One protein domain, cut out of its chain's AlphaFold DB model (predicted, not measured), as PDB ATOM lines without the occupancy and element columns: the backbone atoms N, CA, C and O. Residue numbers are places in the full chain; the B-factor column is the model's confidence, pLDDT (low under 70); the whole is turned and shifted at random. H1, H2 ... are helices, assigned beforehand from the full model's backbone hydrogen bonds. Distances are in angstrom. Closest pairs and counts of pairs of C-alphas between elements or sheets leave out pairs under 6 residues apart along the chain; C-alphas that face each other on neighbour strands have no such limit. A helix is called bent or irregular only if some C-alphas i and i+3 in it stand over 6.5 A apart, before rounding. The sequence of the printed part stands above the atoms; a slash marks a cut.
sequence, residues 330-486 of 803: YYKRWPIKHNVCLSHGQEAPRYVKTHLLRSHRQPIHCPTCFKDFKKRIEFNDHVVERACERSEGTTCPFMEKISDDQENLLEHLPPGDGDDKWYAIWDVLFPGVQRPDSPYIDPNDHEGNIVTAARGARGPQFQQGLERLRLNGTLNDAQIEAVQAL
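What this domain is: This is residues 330 to 486 of the 803 residues of an uncharacterized protein of Colletotrichum gloeosporioides (strain Cg-14) (UniProt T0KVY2). A long helix, H7, reaches away from the body as an arm, and H8 folds back beside its far end. In the body H3, H5 and H6 lie side by side as a triangle, with small H1 and H2 towards the arm; H4 and loops beside it make a separate lobe. The printed part has 157 residues with eight named helices, H1 to H8 in chain order, and no named strand: the class is all helix. The whole is loose, with a radius of gyration of the C-alphas of 21.0 A, and flat, spanning 59 by 49 by 27 A.

Where its parts are: Find C-alpha 445 at (-0.976, -38.037, -19.637); from there H7 runs 38.0 A to residue 471, with a kink of 30 degrees near residue 457. It is only just irregular: C-alphas 446 and 449 are 6.9 A apart. H8, residues 477 to 486, ends at (1.154, -14.847, -32.646). Look earlier for H1, 330 to 333, H2, 339 to 344, H3, 349 to 359, H4, 376 to 385, H5, 404 to 412, and H6, 419 to 429.

How they stand to each other: The hairpin H7 and H8 only just touch, with 3 C-alpha pairs within 8 A, through residues 466 to 470 of H7 alone; closest are C-alphas 466 and 480, 6.5 A. H6 touches H3 at C-alphas 422 and 349, 5.4 A, and H5, its hairpin partner, at 428 and 406, 6.5 A. H1 touches H2 at C-alphas 331 and 341, 6.2 A. H4 touches no helix. Every O i to N i+4 pair is within hydrogen-bond range in H4, H5 and H8, against 6 of 7 in H3 and H6, 19 of 23 in H7 and 0 of 2 in H2, whose i+3 pairs are 3 of 3; H1 is too short for one.

The domain as a whole: C-alphas 415 and 476 are farthest apart, 62.1 A. The printed part has no cut. The links H3 to H4, H4 to H5 and H6 to H7 are long. Residues 446 to 447 have pLDDT under 70.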
ATOM      1  N   TYR A 330     -13.037 -38.807 -13.358       97.50
ATOM      2  CA  TYR A 330     -13.095 -37.345 -13.429       97.50
ATOM      3  C   TYR A 330     -11.871 -36.696 -14.080       97.50
ATOM      4  O   TYR A 330     -12.013 -35.673 -14.751       97.50
ATOM      5  N   TYR A 331     -10.686 -37.292 -13.922       96.44
ATOM      6  CA  TYR A 331      -9.490 -36.858 -14.640       96.44
ATOM      7  C   TYR A 331      -9.565 -37.245 -16.118       96.44
ATOM      8  O   TYR A 331      -9.335 -36.392 -16.966       96.44
ATOM      9  N   LYS A 332      -9.953 -38.485 -16.447       95.88
ATOM     10  CA  LYS A 332     -10.035 -38.928 -17.848       95.88
ATOM     11  C   LYS A 332     -11.127 -38.178 -18.635       95.88
ATOM     12  O   LYS A 332     -10.932 -37.928 -19.817       95.88
ATOM     13  N   ARG A 333     -12.224 -37.748 -17.984       95.81
ATOM     14  CA  ARG A 333     -13.258 -36.883 -18.594       95.81
ATOM     15  C   ARG A 333     -12.874 -35.398 -18.647       95.81
ATOM     16  O   ARG A 333     -13.181 -34.734 -19.631       95.81
ATOM     17  N   TRP A 334     -12.218 -34.865 -17.613       95.00
ATOM     18  CA  TRP A 334     -11.849 -33.443 -17.524       95.00
ATOM     19  C   TRP A 334     -10.420 -33.247 -16.966       95.00
ATOM     20  O   TRP A 334     -10.262 -32.855 -15.800       95.00
ATOM     21  N   PRO A 335      -9.365 -33.462 -17.785       93.56
ATOM     22  CA  PRO A 335      -7.976 -33.533 -17.309       93.56
ATOM     23  C   PRO A 335      -7.470 -32.272 -16.603       93.56
ATOM     24  O   PRO A 335      -6.677 -32.359 -15.669       93.56
ATOM     25  N   ILE A 336      -7.945 -31.098 -17.027       91.81
ATOM     26  CA  ILE A 336      -7.537 -29.793 -16.487       91.81
ATOM     27  C   ILE A 336      -8.078 -29.603 -15.067       91.81
ATOM     28  O   ILE A 336      -7.333 -29.290 -14.142       91.81
ATOM     29  N   LYS A 337      -9.392 -29.801 -14.903       94.19
ATOM     30  CA  LYS A 337     -10.141 -29.488 -13.679       94.19
ATOM     31  C   LYS A 337      -9.835 -30.466 -12.547       94.19
ATOM     32  O   LYS A 337      -9.867 -30.093 -11.380       94.19
ATOM     33  N   HIS A 338      -9.489 -31.701 -12.903       95.25
ATOM     34  CA  HIS A 338      -9.168 -32.773 -11.967       95.25
ATOM     35  C   HIS A 338      -7.698 -33.210 -12.056       95.25
ATOM     36  O   HIS A 338      -7.371 -34.352 -11.731       95.25
ATOM     37  N   ASN A 339      -6.795 -32.312 -12.471       93.69
ATOM     38  CA  ASN A 339      -5.362 -32.595 -12.615       93.69
ATOM     39  C   ASN A 339      -4.711 -33.149 -11.329       93.69
ATOM     40  O   ASN A 339      -3.838 -34.007 -11.407       93.69
ATOM     41  N   VAL A 340      -5.187 -32.759 -10.140       94.12
ATOM     42  CA  VAL A 340      -4.755 -33.306  -8.839       94.12
ATOM     43  C   VAL A 340      -4.894 -34.837  -8.788       94.12
ATOM     44  O   VAL A 340      -4.032 -35.536  -8.247       94.12
ATOM     45  N   CYS A 341      -5.944 -35.382  -9.406       95.88
ATOM     46  CA  CYS A 341      -6.286 -36.804  -9.387       95.88
ATOM     47  C   CYS A 341      -5.356 -37.671 -10.254       95.88
ATOM     48  O   CYS A 341      -5.275 -38.877 -10.027       95.88
ATOM     49  N   LEU A 342      -4.580 -37.073 -11.167       93.62
ATOM     50  CA  LEU A 342      -3.485 -37.735 -11.892       93.62
ATOM     51  C   LEU A 342      -2.447 -38.338 -10.928       93.62
ATOM     52  O   LEU A 342      -1.963 -39.453 -11.128       93.62
ATOM     53  N   SER A 343      -2.141 -37.634  -9.831       90.25
ATOM     54  CA  SER A 343      -1.231 -38.130  -8.784       90.25
ATOM     55  C   SER A 343      -1.792 -39.355  -8.039       90.25
ATOM     56  O   SER A 343      -1.046 -40.163  -7.474       90.25
ATOM     57  N   HIS A 344      -3.116 -39.530  -8.080       91.06
ATOM     58  CA  HIS A 344      -3.880 -40.571  -7.401       91.06
ATOM     59  C   HIS A 344      -4.240 -41.747  -8.324       91.06
ATOM     60  O   HIS A 344      -5.272 -42.386  -8.128       91.06
ATOM     61  N   GLY A 345      -3.385 -42.086  -9.297       90.25
ATOM     62  CA  GLY A 345      -3.535 -43.305 -10.101       90.25
ATOM     63  C   GLY A 345      -3.602 -44.578  -9.253       90.25
ATOM     64  O   GLY A 345      -2.840 -44.743  -8.297       90.25
ATOM     65  N   GLN A 346      -4.490 -45.504  -9.597       94.94
ATOM     66  CA  GLN A 346      -4.866 -46.610  -8.709       94.94
ATOM     67  C   GLN A 346      -4.378 -47.973  -9.205       94.94
ATOM     68  O   GLN A 346      -4.333 -48.227 -10.401       94.94
ATOM     69  N   GLU A 347      -4.041 -48.883  -8.289       94.88
ATOM     70  CA  GLU A 347      -3.581 -50.240  -8.647       94.88
ATOM     71  C   GLU A 347      -4.721 -51.176  -9.100       94.88
ATOM     72  O   GLU A 347      -4.460 -52.210  -9.708       94.88
ATOM     73  N   ALA A 348      -5.979 -50.847  -8.782       95.62
ATOM     74  CA  ALA A 348      -7.156 -51.660  -9.101       95.62
ATOM     75  C   ALA A 348      -8.451 -50.815  -9.083       95.62
ATOM     76  O   ALA A 348      -8.525 -49.854  -8.305       95.62
ATOM     77  N   PRO A 349      -9.516 -51.201  -9.821       96.50
ATOM     78  CA  PRO A 349     -10.780 -50.452  -9.889       96.50
ATOM     79  C   PRO A 349     -11.449 -50.221  -8.524       96.50
ATOM     80  O   PRO A 349     -12.002 -49.153  -8.267       96.50
ATOM     81  N   ARG A 350     -11.326 -51.175  -7.588       95.88
ATOM     82  CA  ARG A 350     -11.805 -51.027  -6.195       95.88
ATOM     83  C   ARG A 350     -11.212 -49.810  -5.469       95.88
ATOM     84  O   ARG A 350     -11.885 -49.174  -4.656       95.88
ATOM     85  N   TYR A 351      -9.961 -49.459  -5.769       96.25
ATOM     86  CA  TYR A 351      -9.321 -48.270  -5.210       96.25
ATOM     87  C   TYR A 351      -9.721 -46.999  -5.973       96.25
ATOM     88  O   TYR A 351      -9.787 -45.941  -5.355       96.25
ATOM     89  N   VAL A 352     -10.096 -47.098  -7.258       97.38
ATOM     90  CA  VAL A 352     -10.724 -45.984  -7.993       97.38
ATOM     91  C   VAL A 352     -12.054 -45.614  -7.345       97.38
ATOM     92  O   VAL A 352     -12.213 -44.461  -6.963       97.38
ATOM     93  N   LYS A 353     -12.940 -46.582  -7.054       97.00
ATOM     94  CA  LYS A 353     -14.152 -46.322  -6.247       97.00
ATOM     95  C   LYS A 353     -13.818 -45.655  -4.902       97.00
ATOM     96  O   LYS A 353     -14.455 -44.681  -4.515       97.00
ATOM     97  N   THR A 354     -12.786 -46.132  -4.205       97.12
ATOM     98  CA  THR A 354     -12.365 -45.556  -2.910       97.12
ATOM     99  C   THR A 354     -11.859 -44.109  -3.038       97.12
ATOM    100  O   THR A 354     -12.057 -43.310  -2.126       97.12
ATOM    101  N   HIS A 355     -11.211 -43.752  -4.149       97.50
ATOM    102  CA  HIS A 355     -10.786 -42.383  -4.454       97.50
ATOM    103  C   HIS A 355     -11.976 -41.493  -4.842       97.50
ATOM    104  O   HIS A 355     -12.112 -40.396  -4.302       97.50
ATOM    105  N   LEU A 356     -12.864 -41.988  -5.707       97.75
ATOM    106  CA  LEU A 356     -14.090 -41.320  -6.142       97.75
ATOM    107  C   LEU A 356     -14.938 -40.857  -4.949       97.75
ATOM    108  O   LEU A 356     -15.183 -39.660  -4.803       97.75
ATOM    109  N   LEU A 357     -15.262 -41.766  -4.022       96.75
ATOM    110  CA  LEU A 357     -16.062 -41.456  -2.828       96.75
ATOM    111  C   LEU A 357     -15.355 -40.540  -1.805       96.75
ATOM    112  O   LEU A 357     -15.991 -40.047  -0.878       96.75
ATOM    113  N   ARG A 358     -14.046 -40.288  -1.954       96.25
ATOM    114  CA  ARG A 358     -13.267 -39.386  -1.080       96.25
ATOM    115  C   ARG A 358     -12.994 -38.016  -1.687       96.25
ATOM    116  O   ARG A 358     -12.852 -37.051  -0.943       96.25
ATOM    117  N   SER A 359     -12.862 -37.937  -3.008       96.50
ATOM    118  CA  SER A 359     -12.435 -36.723  -3.717       96.50
ATOM    119  C   SER A 359     -13.549 -36.085  -4.549       96.50
ATOM    120  O   SER A 359     -13.511 -34.877  -4.766       96.50
ATOM    121  N   HIS A 360     -14.540 -36.868  -4.986       97.12
ATOM    122  CA  HIS A 360     -15.569 -36.438  -5.939       97.12
ATOM    123  C   HIS A 360     -17.009 -36.601  -5.435       97.12
ATOM    124  O   HIS A 360     -17.925 -36.190  -6.141       97.12
ATOM    125  N   ARG A 361     -17.239 -37.136  -4.228       97.12
ATOM    126  CA  ARG A 361     -18.577 -37.153  -3.609       97.12
ATOM    127  C   ARG A 361     -19.116 -35.728  -3.421       97.12
ATOM    128  O   ARG A 361     -18.361 -34.818  -3.051       97.12
ATOM    129  N   GLN A 362     -20.414 -35.535  -3.658       96.56
ATOM    130  CA  GLN A 362     -21.122 -34.317  -3.260       96.56
ATOM    131  C   GLN A 362     -20.965 -34.077  -1.743       96.56
ATOM    132  O   GLN A 362     -20.976 -35.033  -0.963       96.56
ATOM    133  N   PRO A 363     -20.788 -32.819  -1.295       96.50
ATOM    134  CA  PRO A 363     -20.926 -32.504   0.120       96.50
ATOM    135  C   PRO A 363     -22.391 -32.689   0.548       96.50
ATOM    136  O   PRO A 363     -23.300 -32.613  -0.282       96.50
ATOM    137  N   ILE A 364     -22.635 -32.859   1.849       96.75
ATOM    138  CA  ILE A 364     -23.990 -32.739   2.403       96.75
ATOM    139  C   ILE A 364     -24.428 -31.292   2.150       96.75
ATOM    140  O   ILE A 364     -23.765 -30.378   2.636       96.75
ATOM    141  N   HIS A 365     -25.483 -31.069   1.369       96.88
ATOM    142  CA  HIS A 365     -25.878 -29.728   0.936       96.88
ATOM    143  C   HIS A 365     -27.398 -29.556   0.906       96.88
ATOM    144  O   HIS A 365     -28.134 -30.513   0.682       96.88
ATOM    145  N   CYS A 366     -27.873 -28.332   1.138       96.88
ATOM    146  CA  CYS A 366     -29.298 -28.015   1.077       96.88
ATOM    147  C   CYS A 366     -29.793 -28.014  -0.384       96.88
ATOM    148  O   CYS A 366     -29.221 -27.284  -1.193       96.88
ATOM    149  N   PRO A 367     -30.863 -28.747  -0.743       94.81
ATOM    150  CA  PRO A 367     -31.397 -28.741  -2.109       94.81
ATOM    151  C   PRO A 367     -32.092 -27.420  -2.491       94.81
ATOM    152  O   PRO A 367     -32.366 -27.199  -3.665       94.81
ATOM    153  N   THR A 368     -32.386 -26.546  -1.520       95.88
ATOM    154  CA  THR A 368     -33.070 -25.257  -1.745       95.88
ATOM    155  C   THR A 368     -32.100 -24.109  -2.041       95.88
ATOM    156  O   THR A 368     -32.402 -23.263  -2.878       95.88
ATOM    157  N   CYS A 369     -30.954 -24.068  -1.351       96.19
ATOM    158  CA  CYS A 369     -30.001 -22.946  -1.391       96.19
ATOM    159  C   CYS A 369     -28.551 -23.353  -1.721       96.19
ATOM    160  O   CYS A 369     -27.651 -22.517  -1.705       96.19
ATOM    161  N   PHE A 370     -28.297 -24.649  -1.934       96.12
ATOM    162  CA  PHE A 370     -26.991 -25.267  -2.214       96.12
ATOM    163  C   PHE A 370     -25.846 -24.977  -1.225       96.12
ATOM    164  O   PHE A 370     -24.700 -25.340  -1.487       96.12
ATOM    165  N   LYS A 371     -26.143 -24.423  -0.044       96.06
ATOM    166  CA  LYS A 371     -25.205 -24.329   1.086       96.06
ATOM    167  C   LYS A 371     -24.713 -25.718   1.497       96.06
ATOM    168  O   LYS A 371     -25.526 -26.637   1.616       96.06
ATOM    169  N   ASP A 372     -23.411 -25.863   1.738       96.19
ATOM    170  CA  ASP A 372     -22.778 -27.107   2.176       96.19
ATOM    171  C   ASP A 372     -22.590 -27.192   3.704       96.19
ATOM    172  O   ASP A 372     -22.514 -26.192   4.419       96.19
ATOM    173  N   PHE A 373     -22.531 -28.425   4.212       97.12
ATOM    174  CA  PHE A 373     -22.511 -28.750   5.638       97.12
ATOM    175  C   PHE A 373     -21.459 -29.814   5.954       97.12
ATOM    176  O   PHE A 373     -21.241 -30.757   5.190       97.12
ATOM    177  N   LYS A 374     -20.818 -29.693   7.123       95.81
ATOM    178  CA  LYS A 374     -19.763 -30.622   7.565       95.81
ATOM    179  C   LYS A 374     -20.326 -31.789   8.369       95.81
ATOM    180  O   LYS A 374     -19.690 -32.839   8.436       95.81
ATOM    181  N   LYS A 375     -21.505 -31.623   8.975       97.00
ATOM    182  CA  LYS A 375     -22.238 -32.682   9.681       97.00
ATOM    183  C   LYS A 375     -23.673 -32.783   9.173       97.00
ATOM    184  O   LYS A 375     -24.311 -31.778   8.881       97.00
ATOM    185  N   ARG A 376     -24.226 -34.001   9.187       96.06
ATOM    186  CA  ARG A 376     -25.641 -34.238   8.853       96.06
ATOM    187  C   ARG A 376     -26.611 -33.535   9.814       96.06
ATOM    188  O   ARG A 376     -27.696 -33.178   9.387       96.06
ATOM    189  N   ILE A 377     -26.205 -33.311  11.068       97.19
ATOM    190  CA  ILE A 377     -26.986 -32.556  12.063       97.19
ATOM    191  C   ILE A 377     -27.164 -31.104  11.595       97.19
ATOM    192  O   ILE A 377     -28.287 -30.692  11.362       97.19
ATOM    193  N   GLU A 378     -26.068 -30.398  11.292       97.62
ATOM    194  CA  GLU A 378     -26.082 -29.002  10.808       97.62
ATOM    195  C   GLU A 378     -26.969 -28.812   9.558       97.62
ATOM    196  O   GLU A 378     -27.650 -27.800   9.421       97.62
ATOM    197  N   PHE A 379     -26.975 -29.803   8.659       97.50
ATOM    198  CA  PHE A 379     -27.868 -29.851   7.497       97.50
ATOM    199  C   PHE A 379     -29.334 -30.105   7.884       97.50
ATOM    200  O   PHE A 379     -30.222 -29.427   7.373       97.50
ATOM    201  N   ASN A 380     -29.601 -31.077   8.762       97.31
ATOM    202  CA  ASN A 380     -30.959 -31.398   9.203       97.31
ATOM    203  C   ASN A 380     -31.586 -30.191   9.923       97.31
ATOM    204  O   ASN A 380     -32.717 -29.834   9.610       97.31
ATOM    205  N   ASP A 381     -30.842 -29.548  10.828       97.19
ATOM    206  CA  ASP A 381     -31.278 -28.370  11.586       97.19
ATOM    207  C   ASP A 381     -31.685 -27.237  10.630       97.19
ATOM    208  O   ASP A 381     -32.789 -26.710  10.719       97.19
ATOM    209  N   HIS A 382     -30.843 -26.946   9.632       97.50
ATOM    210  CA  HIS A 382     -31.104 -25.956   8.584       97.50
ATOM    211  C   HIS A 382     -32.341 -26.279   7.720       97.50
ATOM    212  O   HIS A 382     -33.121 -25.389   7.376       97.50
ATOM    213  N   VAL A 383     -32.553 -27.554   7.375       97.00
ATOM    214  CA  VAL A 383     -33.728 -28.006   6.601       97.00
ATOM    215  C   VAL A 383     -35.016 -27.987   7.438       97.00
ATOM    216  O   VAL A 383     -36.102 -27.817   6.878       97.00
ATOM    217  N   VAL A 384     -34.919 -28.121   8.765       97.38
ATOM    218  CA  VAL A 384     -36.041 -27.966   9.708       97.38
ATOM    219  C   VAL A 384     -36.366 -26.490   9.951       97.38
ATOM    220  O   VAL A 384     -37.539 -26.125   9.937       97.38
ATOM    221  N   GLU A 385     -35.347 -25.644  10.116       97.06
ATOM    222  CA  GLU A 385     -35.464 -24.191  10.294       97.06
ATOM    223  C   GLU A 385     -36.107 -23.509   9.075       97.06
ATOM    224  O   GLU A 385     -36.880 -22.567   9.229       97.06
ATOM    225  N   ARG A 386     -35.811 -23.995   7.858       93.62
ATOM    226  CA  ARG A 386     -36.334 -23.499   6.566       93.62
ATOM    227  C   ARG A 386     -36.069 -22.021   6.255       93.62
ATOM    228  O   ARG A 386     -36.491 -21.557   5.201       93.62
ATOM    229  N   ALA A 387     -35.306 -21.307   7.082       92.56
ATOM    230  CA  ALA A 387     -34.913 -19.910   6.882       92.56
ATOM    231  C   ALA A 387     -33.868 -19.706   5.757       92.56
ATOM    232  O   ALA A 387     -33.056 -18.785   5.813       92.56
ATOM    233  N   CYS A 388     -33.841 -20.580   4.744       96.50
ATOM    234  CA  CYS A 388     -32.953 -20.459   3.595       96.50
ATOM    235  C   CYS A 388     -33.702 -19.954   2.362       96.50
ATOM    236  O   CYS A 388     -34.631 -20.599   1.872       96.50
ATOM    237  N   GLU A 389     -33.246 -18.830   1.824       95.44
ATOM    238  CA  GLU A 389     -33.690 -18.337   0.524       95.44
ATOM    239  C   GLU A 389     -33.380 -19.374  -0.565       95.44
ATOM    240  O   GLU A 389     -32.345 -20.049  -0.536       95.44
ATOM    241  N   ARG A 390     -34.293 -19.524  -1.529       95.25
ATOM    242  CA  ARG A 390     -34.044 -20.359  -2.703       95.25
ATOM    243  C   ARG A 390     -32.988 -19.676  -3.567       95.25
ATOM    244  O   ARG A 390     -33.120 -18.498  -3.878       95.25
ATOM    245  N   SER A 391     -31.972 -20.416  -4.001       91.75
ATOM    246  CA  SER A 391     -30.948 -19.891  -4.911       91.75
ATOM    247  C   SER A 391     -31.482 -19.842  -6.349       91.75
ATOM    248  O   SER A 391     -31.167 -20.699  -7.179       91.75
ATOM    249  N   GLU A 392     -32.352 -18.875  -6.628       90.19
ATOM    250  CA  GLU A 392     -32.975 -18.696  -7.942       90.19
ATOM    251  C   GLU A 392     -31.924 -18.423  -9.033       90.19
ATOM    252  O   GLU A 392     -30.854 -17.865  -8.779       90.19
ATOM    253  N   GLY A 393     -32.173 -18.927 -10.246       87.69
ATOM    254  CA  GLY A 393     -31.242 -18.857 -11.383       87.69
ATOM    255  C   GLY A 393     -29.924 -19.641 -11.239       87.69
ATOM    256  O   GLY A 393     -29.206 -19.799 -12.225       87.69
ATOM    257  N   THR A 394     -29.589 -20.163 -10.054       85.88
ATOM    258  CA  THR A 394     -28.299 -20.817  -9.792       85.88
ATOM    259  C   THR A 394     -28.406 -22.332  -9.947       85.88
ATOM    260  O   THR A 394     -28.948 -23.017  -9.082       85.88
ATOM    261  N   THR A 395     -27.839 -22.886 -11.020       90.88
ATOM    262  CA  THR A 395     -27.634 -24.338 -11.156       90.88
ATOM    263  C   THR A 395     -26.760 -24.855 -10.009       90.88
ATOM    264  O   THR A 395     -25.748 -24.231  -9.687       90.88
ATOM    265  N   CYS A 396     -27.107 -26.003  -9.412       89.88
ATOM    266  CA  CYS A 396     -26.364 -26.550  -8.272       89.88
ATOM    267  C   CYS A 396     -24.846 -26.647  -8.572       89.88
ATOM    268  O   CYS A 396     -24.446 -27.325  -9.525       89.88
ATOM    269  N   PRO A 397     -23.968 -26.032  -7.755       90.69
ATOM    270  CA  PRO A 397     -22.522 -26.013  -7.993       90.69
ATOM    271  C   PRO A 397     -21.865 -27.397  -7.857       90.69
ATOM    272  O   PRO A 397     -20.685 -27.561  -8.162       90.69
ATOM    273  N   PHE A 398     -22.619 -28.404  -7.402       91.31
ATOM    274  CA  PHE A 398     -22.153 -29.771  -7.192       91.31
ATOM    275  C   PHE A 398     -22.685 -30.780  -8.226       91.31
ATOM    276  O   PHE A 398     -22.391 -31.960  -8.073       91.31
ATOM    277  N   MET A 399     -23.386 -30.356  -9.291       89.75
ATOM    278  CA  MET A 399     -23.937 -31.254 -10.337       89.75
ATOM    279  C   MET A 399     -22.902 -32.177 -11.002       89.75
ATOM    280  O   MET A 399     -23.247 -33.232 -11.518       89.75
ATOM    281  N   GLU A 400     -21.629 -31.782 -11.013       93.00
ATOM    282  CA  GLU A 400     -20.530 -32.611 -11.515       93.00
ATOM    283  C   GLU A 400     -20.160 -33.748 -10.547       93.00
ATOM    284  O   GLU A 400     -19.721 -34.813 -10.975       93.00
ATOM    285  N   LYS A 401     -20.309 -33.531  -9.238       95.50
ATOM    286  CA  LYS A 401     -19.908 -34.467  -8.185       95.50
ATOM    287  C   LYS A 401     -20.910 -35.614  -8.031       95.50
ATOM    288  O   LYS A 401     -22.095 -35.449  -8.298       95.50
ATOM    289  N   ILE A 402     -20.423 -36.738  -7.509       97.19
ATOM    290  CA  ILE A 402     -21.176 -37.987  -7.316       97.19
ATOM    291  C   ILE A 402     -22.325 -37.761  -6.326       97.19
ATOM    292  O   ILE A 402     -22.058 -37.405  -5.172       97.19
ATOM    293  N   SER A 403     -23.567 -37.971  -6.767       96.56
ATOM    294  CA  SER A 403     -24.759 -37.912  -5.908       96.56
ATOM    295  C   SER A 403     -24.871 -39.123  -4.975       96.56
ATOM    296  O   SER A 403     -24.222 -40.148  -5.195       96.56
ATOM    297  N   ASP A 404     -25.718 -39.034  -3.946       95.25
ATOM    298  CA  ASP A 404     -25.994 -40.174  -3.057       95.25
ATOM    299  C   ASP A 404     -26.627 -41.360  -3.831       95.25
ATOM    300  O   ASP A 404     -26.305 -42.515  -3.550       95.25
ATOM    301  N   ASP A 405     -27.427 -41.105  -4.878       96.50
ATOM    302  CA  ASP A 405     -27.960 -42.153  -5.770       96.50
ATOM    303  C   ASP A 405     -26.853 -42.845  -6.582       96.50
ATOM    304  O   ASP A 405     -26.835 -44.071  -6.708       96.50
ATOM    305  N   GLN A 406     -25.888 -42.078  -7.101       97.50
ATOM    306  CA  GLN A 406     -24.726 -42.645  -7.784       97.50
ATOM    307  C   GLN A 406     -23.810 -43.398  -6.812       97.50
ATOM    308  O   GLN A 406     -23.292 -44.450  -7.173       97.50
ATOM    309  N   GLU A 407     -23.626 -42.927  -5.573       97.44
ATOM    310  CA  GLU A 407     -22.904 -43.679  -4.535       97.44
ATOM    311  C   GLU A 407     -23.579 -45.036  -4.266       97.44
ATOM    312  O   GLU A 407     -22.895 -46.064  -4.259       97.44
ATOM    313  N   ASN A 408     -24.910 -45.054  -4.153       97.31
ATOM    314  CA  ASN A 408     -25.710 -46.266  -3.974       97.31
ATOM    315  C   ASN A 408     -25.590 -47.237  -5.170       97.31
ATOM    316  O   ASN A 408     -25.351 -48.433  -4.983       97.31
ATOM    317  N   LEU A 409     -25.663 -46.737  -6.409       97.94
ATOM    318  CA  LEU A 409     -25.424 -47.544  -7.616       97.94
ATOM    319  C   LEU A 409     -23.993 -48.105  -7.657       97.94
ATOM    320  O   LEU A 409     -23.797 -49.283  -7.952       97.94
ATOM    321  N   LEU A 410     -22.986 -47.306  -7.286       97.19
ATOM    322  CA  LEU A 410     -21.597 -47.763  -7.170       97.19
ATOM    323  C   LEU A 410     -21.406 -48.807  -6.052       97.19
ATOM    324  O   LEU A 410     -20.418 -49.548  -6.084       97.19
ATOM    325  N   GLU A 411     -22.279 -48.868  -5.041       96.44
ATOM    326  CA  GLU A 411     -22.331 -49.935  -4.025       96.44
ATOM    327  C   GLU A 411     -22.971 -51.228  -4.524       96.44
ATOM    328  O   GLU A 411     -22.444 -52.294  -4.211       96.44
ATOM    329  N   HIS A 412     -23.988 -51.141  -5.378       96.88
ATOM    330  CA  HIS A 412     -24.668 -52.305  -5.951       96.88
ATOM    331  C   HIS A 412     -24.036 -52.835  -7.255       96.88
ATOM    332  O   HIS A 412     -24.451 -53.882  -7.754       96.88
ATOM    333  N   LEU A 413     -23.000 -52.173  -7.790       96.38
ATOM    334  CA  LEU A 413     -22.226 -52.668  -8.934       96.38
ATOM    335  C   LEU A 413     -21.674 -54.092  -8.694       96.38
ATOM    336  O   LEU A 413     -21.050 -54.346  -7.655       96.38
ATOM    337  N   PRO A 414     -21.794 -55.012  -9.674       94.25
ATOM    338  CA  PRO A 414     -21.425 -56.409  -9.492       94.25
ATOM    339  C   PRO A 414     -19.925 -56.624  -9.184       94.25
ATOM    340  O   PRO A 414     -19.055 -55.800  -9.523       94.25
ATOM    341  N   PRO A 415     -19.572 -57.759  -8.549       92.06
ATOM    342  CA  PRO A 415     -18.205 -58.082  -8.146       92.06
ATOM    343  C   PRO A 415     -17.311 -58.529  -9.323       92.06
ATOM    344  O   PRO A 415     -16.798 -59.641  -9.339       92.06
ATOM    345  N   GLY A 416     -17.075 -57.640 -10.291       90.75
ATOM    346  CA  GLY A 416     -15.965 -57.753 -11.247       90.75
ATOM    347  C   GLY A 416     -14.632 -57.228 -10.692       90.75
ATOM    348  O   GLY A 416     -14.600 -56.537  -9.668       90.75
ATOM    349  N   ASP A 417     -13.549 -57.491 -11.418       92.25
ATOM    350  CA  ASP A 417     -12.222 -56.870 -11.299       92.25
ATOM    351  C   ASP A 417     -11.720 -56.561 -12.728       92.25
ATOM    352  O   ASP A 417     -12.296 -57.048 -13.698       92.25
ATOM    353  N   GLY A 418     -10.663 -55.760 -12.878       95.56
ATOM    354  CA  GLY A 418     -10.130 -55.393 -14.200       95.56
ATOM    355  C   GLY A 418     -10.899 -54.276 -14.922       95.56
ATOM    356  O   GLY A 418     -11.697 -53.554 -14.319       95.56
ATOM    357  N   ASP A 419     -10.626 -54.129 -16.218       97.31
ATOM    358  CA  ASP A 419     -11.070 -53.002 -17.049       97.31
ATOM    359  C   ASP A 419     -12.603 -52.892 -17.120       97.31
ATOM    360  O   ASP A 419     -13.146 -51.803 -16.933       97.31
ATOM    361  N   ASP A 420     -13.320 -54.014 -17.241       96.94
ATOM    362  CA  ASP A 420     -14.792 -54.052 -17.258       96.94
ATOM    363  C   ASP A 420     -15.410 -53.420 -16.003       96.94
ATOM    364  O   ASP A 420     -16.391 -52.679 -16.080       96.94
ATOM    365  N   LYS A 421     -14.802 -53.644 -14.828       97.44
ATOM    366  CA  LYS A 421     -15.273 -53.035 -13.576       97.44
ATOM    367  C   LYS A 421     -14.942 -51.543 -13.496       97.44
ATOM    368  O   LYS A 421     -15.600 -50.821 -12.754       97.44
ATOM    369  N   TRP A 422     -13.928 -51.070 -14.221       98.06
ATOM    370  CA  TRP A 422     -13.649 -49.640 -14.355       98.06
ATOM    371  C   TRP A 422     -14.663 -48.973 -15.293       98.06
ATOM    372  O   TRP A 422     -15.173 -47.903 -14.960       98.06
ATOM    373  N   TYR A 423     -15.027 -49.623 -16.401       98.12
ATOM    374  CA  TYR A 423     -16.059 -49.129 -17.317       98.12
ATOM    375  C   TYR A 423     -17.465 -49.153 -16.703       98.12
ATOM    376  O   TYR A 423     -18.179 -48.165 -16.815       98.12
ATOM    377  N   ALA A 424     -17.826 -50.177 -15.927       98.06
ATOM    378  CA  ALA A 424     -19.096 -50.179 -15.192       98.06
ATOM    379  C   ALA A 424     -19.202 -49.024 -14.165       98.06
ATOM    380  O   ALA A 424     -20.289 -48.518 -13.903       98.06
ATOM    381  N   ILE A 425     -18.073 -48.563 -13.604       98.19
ATOM    382  CA  ILE A 425     -18.018 -47.338 -12.782       98.19
ATOM    383  C   ILE A 425     -18.163 -46.078 -13.657       98.19
ATOM    384  O   ILE A 425     -18.774 -45.108 -13.217       98.19
ATOM    385  N   TRP A 426     -17.639 -46.080 -14.890       98.31
ATOM    386  CA  TRP A 426     -17.783 -44.965 -15.837       98.31
ATOM    387  C   TRP A 426     -19.241 -44.732 -16.224       98.31
ATOM    388  O   TRP A 426     -19.711 -43.604 -16.113       98.31
ATOM    389  N   ASP A 427     -19.966 -45.786 -16.595       98.00
ATOM    390  CA  ASP A 427     -21.350 -45.672 -17.070       98.00
ATOM    391  C   ASP A 427     -22.303 -45.138 -15.979       98.00
ATOM    392  O   ASP A 427     -23.202 -44.353 -16.270       98.00
ATOM    393  N   VAL A 428     -22.075 -45.517 -14.711       98.00
ATOM    394  CA  VAL A 428     -22.838 -45.020 -13.548       98.00
ATOM    395  C   VAL A 428     -22.539 -43.546 -13.255       98.00
ATOM    396  O   VAL A 428     -23.440 -42.792 -12.880       98.00
ATOM    397  N   LEU A 429     -21.283 -43.118 -13.411       97.81
ATOM    398  CA  LEU A 429     -20.882 -41.726 -13.190       97.81
ATOM    399  C   LEU A 429     -21.337 -40.800 -14.321       97.81
ATOM    400  O   LEU A 429     -21.766 -39.677 -14.062       97.81
ATOM    401  N   PHE A 430     -21.205 -41.256 -15.566       97.50
ATOM    402  CA  PHE A 430     -21.336 -40.448 -16.775       97.50
ATOM    403  C   PHE A 430     -22.278 -41.121 -17.799       97.50
ATOM    404  O   PHE A 430     -21.845 -41.453 -18.906       97.50
ATOM    405  N   PRO A 431     -23.567 -41.323 -17.462       96.62
ATOM    406  CA  PRO A 431     -24.527 -41.956 -18.363       96.62
ATOM    407  C   PRO A 431     -24.633 -41.197 -19.693       96.62
ATOM    408  O   PRO A 431     -24.623 -39.966 -19.726       96.62
ATOM    409  N   GLY A 432     -24.698 -41.942 -20.799       96.75
ATOM    410  CA  GLY A 432     -24.736 -41.398 -22.165       96.75
ATOM    411  C   GLY A 432     -23.401 -40.859 -22.703       96.75
ATOM    412  O   GLY A 432     -23.324 -40.509 -23.877       96.75
ATOM    413  N   VAL A 433     -22.336 -40.808 -21.895       97.44
ATOM    414  CA  VAL A 433     -21.012 -40.339 -22.332       97.44
ATOM    415  C   VAL A 433     -20.181 -41.522 -22.816       97.44
ATOM    416  O   VAL A 433     -19.976 -42.480 -22.069       97.44
ATOM    417  N   GLN A 434     -19.657 -41.436 -24.043       97.75
ATOM    418  CA  GLN A 434     -18.779 -42.466 -24.607       97.75
ATOM    419  C   GLN A 434     -17.628 -42.811 -23.644       97.75
ATOM    420  O   GLN A 434     -17.036 -41.935 -23.007       97.75
ATOM    421  N   ARG A 435     -17.338 -44.109 -23.522       97.75
ATOM    422  CA  ARG A 435     -16.222 -44.619 -22.715       97.75
ATOM    423  C   ARG A 435     -14.891 -44.243 -23.391       97.75
ATOM    424  O   ARG A 435     -14.816 -44.334 -24.612       97.75
ATOM    425  N   PRO A 436     -13.845 -43.861 -22.636       96.62
ATOM    426  CA  PRO A 436     -12.517 -43.627 -23.199       96.62
ATOM    427  C   PRO A 436     -11.859 -44.952 -23.607       96.62
ATOM    428  O   PRO A 436     -12.119 -45.976 -22.982       96.62
ATOM    429  N   ASP A 437     -10.945 -44.925 -24.580       96.12
ATOM    430  CA  ASP A 437     -10.280 -46.131 -25.118       96.12
ATOM    431  C   ASP A 437      -9.414 -46.887 -24.088       96.12
ATOM    432  O   ASP A 437      -9.113 -48.072 -24.242       96.12
ATOM    433  N   SER A 438      -8.970 -46.180 -23.042       95.88
ATOM    434  CA  SER A 438      -8.043 -46.659 -22.014       95.88
ATOM    435  C   SER A 438      -8.577 -46.308 -20.617       95.88
ATOM    436  O   SER A 438      -8.755 -45.122 -20.316       95.88
ATOM    437  N   PRO A 439      -8.764 -47.293 -19.712       97.12
ATOM    438  CA  PRO A 439      -9.114 -47.046 -18.310       97.12
ATOM    439  C   PRO A 439      -7.878 -46.662 -17.473       97.12
ATOM    440  O   PRO A 439      -7.965 -46.438 -16.260       97.12
ATOM    441  N   TYR A 440      -6.699 -46.622 -18.100       96.81
ATOM    442  CA  TYR A 440      -5.414 -46.367 -17.470       96.81
ATOM    443  C   TYR A 440      -5.023 -44.888 -17.559       96.81
ATOM    444  O   TYR A 440      -5.502 -44.132 -18.405       96.81
ATOM    445  N   ILE A 441      -4.128 -44.470 -16.666       94.00
ATOM    446  CA  ILE A 441      -3.307 -43.280 -16.891       94.00
ATOM    447  C   ILE A 441      -2.280 -43.679 -17.943       94.00
ATOM    448  O   ILE A 441      -1.480 -44.591 -17.711       94.00
ATOM    449  N   ASP A 442      -2.319 -43.018 -19.091       88.81
ATOM    450  CA  ASP A 442      -1.362 -43.278 -20.154       88.81
ATOM    451  C   ASP A 442      -0.034 -42.588 -19.785       88.81
ATOM    452  O   ASP A 442      -0.061 -41.506 -19.198       88.81
ATOM    453  N   PRO A 443       1.154 -43.150 -20.089       80.56
ATOM    454  CA  PRO A 443       2.429 -42.579 -19.625       80.56
ATOM    455  C   PRO A 443       2.665 -41.119 -20.050       80.56
ATOM    456  O   PRO A 443       3.398 -40.389 -19.386       80.56
ATOM    457  N   ASN A 444       2.007 -40.697 -21.132       78.81
ATOM    458  CA  ASN A 444       2.078 -39.350 -21.691       78.81
ATOM    459  C   ASN A 444       1.037 -38.382 -21.079       78.81
ATOM    460  O   ASN A 444       1.130 -37.180 -21.326       78.81
ATOM    461  N   ASP A 445       0.076 -38.861 -20.270       71.44
ATOM    462  CA  ASP A 445      -0.976 -38.037 -19.637       71.44
ATOM    463  C   ASP A 445      -0.386 -36.921 -18.757       71.44
ATOM    464  O   ASP A 445      -0.957 -35.834 -18.652       71.44
ATOM    465  N   HIS A 446       0.784 -37.180 -18.159       68.94
ATOM    466  CA  HIS A 446       1.450 -36.290 -17.207       68.94
ATOM    467  C   HIS A 446       1.817 -34.909 -17.766       68.94
ATOM    468  O   HIS A 446       1.805 -33.936 -17.015       68.94
ATOM    469  N   GLU A 447       2.101 -34.818 -19.066       68.06
ATOM    470  CA  GLU A 447       2.414 -33.556 -19.751       68.06
ATOM    471  C   GLU A 447       1.494 -33.356 -20.961       68.06
ATOM    472  O   GLU A 447       0.835 -32.322 -21.075       68.06
ATOM    473  N   GLY A 448       1.383 -34.365 -21.832       73.88
ATOM    474  CA  GLY A 448       0.668 -34.288 -23.104       73.88
ATOM    475  C   GLY A 448      -0.809 -33.933 -22.951       73.88
ATOM    476  O   GLY A 448      -1.244 -32.914 -23.479       73.88
ATOM    477  N   ASN A 449      -1.583 -34.719 -22.196       71.00
ATOM    478  CA  ASN A 449      -3.029 -34.482 -22.095       71.00
ATOM    479  C   ASN A 449      -3.404 -33.292 -21.204       71.00
ATOM    480  O   ASN A 449      -4.430 -32.661 -21.458       71.00
ATOM    481  N   ILE A 450      -2.563 -32.896 -20.238       74.69
ATOM    482  CA  ILE A 450      -2.752 -31.614 -19.541       74.69
ATOM    483  C   ILE A 450      -2.533 -30.444 -20.508       74.69
ATOM    484  O   ILE A 450      -3.366 -29.541 -20.546       74.69
ATOM    485  N   VAL A 451      -1.469 -30.461 -21.321       75.94
ATOM    486  CA  VAL A 451      -1.185 -29.390 -22.292       75.94
ATOM    487  C   VAL A 451      -2.235 -29.345 -23.406       75.94
ATOM    488  O   VAL A 451      -2.769 -28.272 -23.682       75.94
ATOM    489  N   THR A 452      -2.593 -30.480 -24.011       79.50
ATOM    490  CA  THR A 452      -3.609 -30.552 -25.076       79.50
ATOM    491  C   THR A 452      -4.980 -30.091 -24.579       79.50
ATOM    492  O   THR A 452      -5.605 -29.245 -25.221       79.50
ATOM    493  N   ALA A 453      -5.428 -30.553 -23.406       76.38
ATOM    494  CA  ALA A 453      -6.687 -30.081 -22.834       76.38
ATOM    495  C   ALA A 453      -6.613 -28.589 -22.462       76.38
ATOM    496  O   ALA A 453      -7.542 -27.838 -22.757       76.38
ATOM    497  N   ALA A 454      -5.499 -28.124 -21.880       77.88
ATOM    498  CA  ALA A 454      -5.307 -26.709 -21.565       77.88
ATOM    499  C   ALA A 454      -5.352 -25.812 -22.811       77.88
ATOM    500  O   ALA A 454      -5.925 -24.730 -22.724       77.88
ATOM    501  N   ARG A 455      -4.830 -26.252 -23.967       79.94
ATOM    502  CA  ARG A 455      -5.017 -25.546 -25.250       79.94
ATOM    503  C   ARG A 455      -6.491 -25.493 -25.643       79.94
ATOM    504  O   ARG A 455      -7.010 -24.404 -25.867       79.94
ATOM    505  N   GLY A 456      -7.169 -26.643 -25.660       79.38
ATOM    506  CA  GLY A 456      -8.581 -26.742 -26.046       79.38
ATOM    507  C   GLY A 456      -9.518 -25.876 -25.194       79.38
ATOM    508  O   GLY A 456     -10.441 -25.270 -25.725       79.38
ATOM    509  N   ALA A 457      -9.255 -25.749 -23.889       80.12
ATOM    510  CA  ALA A 457     -10.042 -24.887 -23.004       80.12
ATOM    511  C   ALA A 457      -9.630 -23.404 -23.042       80.12
ATOM    512  O   ALA A 457     -10.472 -22.538 -22.807       80.12
ATOM    513  N   ARG A 458      -8.354 -23.089 -23.316       82.94
ATOM    514  CA  ARG A 458      -7.877 -21.697 -23.397       82.94
ATOM    515  C   ARG A 458      -8.223 -21.025 -24.717       82.94
ATOM    516  O   ARG A 458      -8.493 -19.832 -24.680       82.94
ATOM    517  N   GLY A 459      -8.280 -21.757 -25.832       87.31
ATOM    518  CA  GLY A 459      -8.645 -21.206 -27.144       87.31
ATOM    519  C   GLY A 459      -9.937 -20.373 -27.106       87.31
ATOM    520  O   GLY A 459      -9.877 -19.173 -27.360       87.31
ATOM    521  N   PRO A 460     -11.088 -20.934 -26.684       87.44
ATOM    522  CA  PRO A 460     -12.341 -20.179 -26.584       87.44
ATOM    523  C   PRO A 460     -12.289 -18.993 -25.606       87.44
ATOM    524  O   PRO A 460     -12.905 -17.963 -25.859       87.44
ATOM    525  N   GLN A 461     -11.537 -19.106 -24.504       84.69
ATOM    526  CA  GLN A 461     -11.367 -18.007 -23.541       84.69
ATOM    527  C   GLN A 461     -10.497 -16.873 -24.099       84.69
ATOM    528  O   GLN A 461     -10.760 -15.705 -23.822       84.69
ATOM    529  N   PHE A 462      -9.484 -17.210 -24.897       91.12
ATOM    530  CA  PHE A 462      -8.634 -16.260 -25.606       91.12
ATOM    531  C   PHE A 462      -9.420 -15.528 -26.700       91.12
ATOM    532  O   PHE A 462      -9.400 -14.301 -26.720       91.12
ATOM    533  N   GLN A 463     -10.215 -16.251 -27.501       91.31
ATOM    534  CA  GLN A 463     -11.126 -15.655 -28.490       91.31
ATOM    535  C   GLN A 463     -12.128 -14.686 -27.844       91.31
ATOM    536  O   GLN A 463     -12.248 -13.539 -28.264       91.31
ATOM    537  N   GLN A 464     -12.788 -15.092 -26.751       91.69
ATOM    538  CA  GLN A 464     -13.678 -14.200 -25.989       91.69
ATOM    539  C   GLN A 464     -12.940 -13.006 -25.355       91.69
ATOM    540  O   GLN A 464     -13.558 -11.977 -25.088       91.69
ATOM    541  N   GLY A 465     -11.638 -13.133 -25.091       93.00
ATOM    542  CA  GLY A 465     -10.779 -12.034 -24.657       93.00
ATOM    543  C   GLY A 465     -10.513 -11.031 -25.780       93.00
ATOM    544  O   GLY A 465     -10.726  -9.838 -25.578       93.00
ATOM    545  N   LEU A 466     -10.107 -11.511 -26.960       94.81
ATOM    546  CA  LEU A 466      -9.872 -10.679 -28.143       94.81
ATOM    547  C   LEU A 466     -11.140  -9.952 -28.596       94.81
ATOM    548  O   LEU A 466     -11.105  -8.738 -28.764       94.81
ATOM    549  N   GLU A 467     -12.274 -10.648 -28.690       94.62
ATOM    550  CA  GLU A 467     -13.534 -10.033 -29.120       94.62
ATOM    551  C   GLU A 467     -14.018  -8.953 -28.133       94.62
ATOM    552  O   GLU A 467     -14.550  -7.924 -28.535       94.62
ATOM    553  N   ARG A 468     -13.746  -9.099 -26.828       95.06
ATOM    554  CA  ARG A 468     -13.991  -8.018 -25.853       95.06
ATOM    555  C   ARG A 468     -13.065  -6.818 -26.047       95.06
ATOM    556  O   ARG A 468     -13.504  -5.693 -25.843       95.06
ATOM    557  N   LEU A 469     -11.803  -7.033 -26.421       94.75
ATOM    558  CA  LEU A 469     -10.872  -5.938 -26.730       94.75
ATOM    559  C   LEU A 469     -11.259  -5.227 -28.041       94.75
ATOM    560  O   LEU A 469     -11.116  -4.009 -28.133       94.75
ATOM    561  N   ARG A 470     -11.839  -5.963 -28.998       96.06
ATOM    562  CA  ARG A 470     -12.444  -5.435 -30.228       96.06
ATOM    563  C   ARG A 470     -13.640  -4.535 -29.942       96.06
ATOM    564  O   ARG A 470     -13.635  -3.363 -30.298       96.06
ATOM    565  N   LEU A 471     -14.639  -5.067 -29.235       94.94
ATOM    566  CA  LEU A 471     -15.890  -4.367 -28.919       94.94
ATOM    567  C   LEU A 471     -15.677  -3.137 -28.023       94.94
ATOM    568  O   LEU A 471     -16.446  -2.183 -28.099       94.94
ATOM    569  N   ASN A 472     -14.616  -3.130 -27.210       96.38
ATOM    570  CA  ASN A 472     -14.214  -1.973 -26.406       96.38
ATOM    571  C   ASN A 472     -13.366  -0.941 -27.183       96.38
ATOM    572  O   ASN A 472     -12.967   0.064 -26.596       96.38
ATOM    573  N   GLY A 473     -13.025  -1.194 -28.453       96.19
ATOM    574  CA  GLY A 473     -12.140  -0.343 -29.259       96.19
ATOM    575  C   GLY A 473     -10.693  -0.262 -28.753       96.19
ATOM    576  O   GLY A 473      -9.952   0.626 -29.168       96.19
ATOM    577  N   THR A 474     -10.276  -1.149 -27.841       96.44
ATOM    578  CA  THR A 474      -8.944  -1.104 -27.212       96.44
ATOM    579  C   THR A 474      -7.855  -1.767 -28.048       96.44
ATOM    580  O   THR A 474      -6.676  -1.520 -27.802       96.44
ATOM    581  N   LEU A 475      -8.238  -2.593 -29.025       96.31
ATOM    582  CA  LEU A 475      -7.386  -3.055 -30.117       96.31
ATOM    583  C   LEU A 475      -8.151  -2.891 -31.433       96.31
ATOM    584  O   LEU A 475      -9.345  -3.181 -31.489       96.31
ATOM    585  N   ASN A 476      -7.461  -2.460 -32.487       96.62
ATOM    586  CA  ASN A 476      -8.013  -2.481 -33.842       96.62
ATOM    587  C   ASN A 476      -7.894  -3.881 -34.474       96.62
ATOM    588  O   ASN A 476      -7.146  -4.737 -33.994       96.62
ATOM    589  N   ASP A 477      -8.616  -4.111 -35.570       95.19
ATOM    590  CA  ASP A 477      -8.692  -5.428 -36.214       95.19
ATOM    591  C   ASP A 477      -7.317  -5.979 -36.635       95.19
ATOM    592  O   ASP A 477      -7.047  -7.157 -36.417       95.19
ATOM    593  N   ALA A 478      -6.404  -5.132 -37.124       95.00
ATOM    594  CA  ALA A 478      -5.046  -5.547 -37.494       95.00
ATOM    595  C   ALA A 478      -4.182  -5.930 -36.273       95.00
ATOM    596  O   ALA A 478      -3.355  -6.840 -36.345       95.00
ATOM    597  N   GLN A 479      -4.374  -5.273 -35.124       95.00
ATOM    598  CA  GLN A 479      -3.739  -5.668 -33.862       95.00
ATOM    599  C   GLN A 479      -4.306  -6.992 -33.339       95.00
ATOM    600  O   GLN A 479      -3.555  -7.804 -32.799       95.00
ATOM    601  N   ILE A 480      -5.608  -7.230 -33.508       94.38
ATOM    602  CA  ILE A 480      -6.253  -8.496 -33.139       94.38
ATOM    603  C   ILE A 480      -5.754  -9.626 -34.037       94.38
ATOM    604  O   ILE A 480      -5.351 -10.659 -33.512       94.38
ATOM    605  N   GLU A 481      -5.688  -9.416 -35.352       94.62
ATOM    606  CA  GLU A 481      -5.120 -10.372 -36.308       94.62
ATOM    607  C   GLU A 481      -3.652 -10.688 -35.983       94.62
ATOM    608  O   GLU A 481      -3.274 -11.856 -35.921       94.62
ATOM    609  N   ALA A 482      -2.833  -9.682 -35.658       94.50
ATOM    610  CA  ALA A 482      -1.445  -9.896 -35.247       94.50
ATOM    611  C   ALA A 482      -1.320 -10.694 -33.932       94.50
ATOM    612  O   ALA A 482      -0.460 -11.569 -33.814       94.50
ATOM    613  N   VAL A 483      -2.173 -10.429 -32.936       93.62
ATOM    614  CA  VAL A 483      -2.181 -11.173 -31.660       93.62
ATOM    615  C   VAL A 483      -2.745 -12.590 -31.838       93.62
ATOM    616  O   VAL A 483      -2.259 -13.521 -31.192       93.62
ATOM    617  N   GLN A 484      -3.705 -12.779 -32.746       93.62
ATOM    618  CA  GLN A 484      -4.238 -14.080 -33.149       93.62
ATOM    619  C   GLN A 484      -3.172 -14.915 -33.872       93.62
ATOM    620  O   GLN A 484      -2.916 -16.051 -33.477       93.62
ATOM    621  N   ALA A 485      -2.476 -14.341 -34.854       91.62
ATOM    622  CA  ALA A 485      -1.384 -15.000 -35.563       91.62
ATOM    623  C   ALA A 485      -0.242 -15.400 -34.612       91.62
ATOM    624  O   ALA A 485       0.227 -16.534 -34.658       91.62
ATOM    625  N   LEU A 486       0.153 -14.524 -33.676       91.19
ATOM    626  CA  LEU A 486       1.154 -14.847 -32.646       91.19
ATOM    627  C   LEU A 486       0.703 -15.967 -31.693       91.19
ATOM    628  O   LEU A 486       1.536 -16.744 -31.218       91.19
TER     629      LEU A 486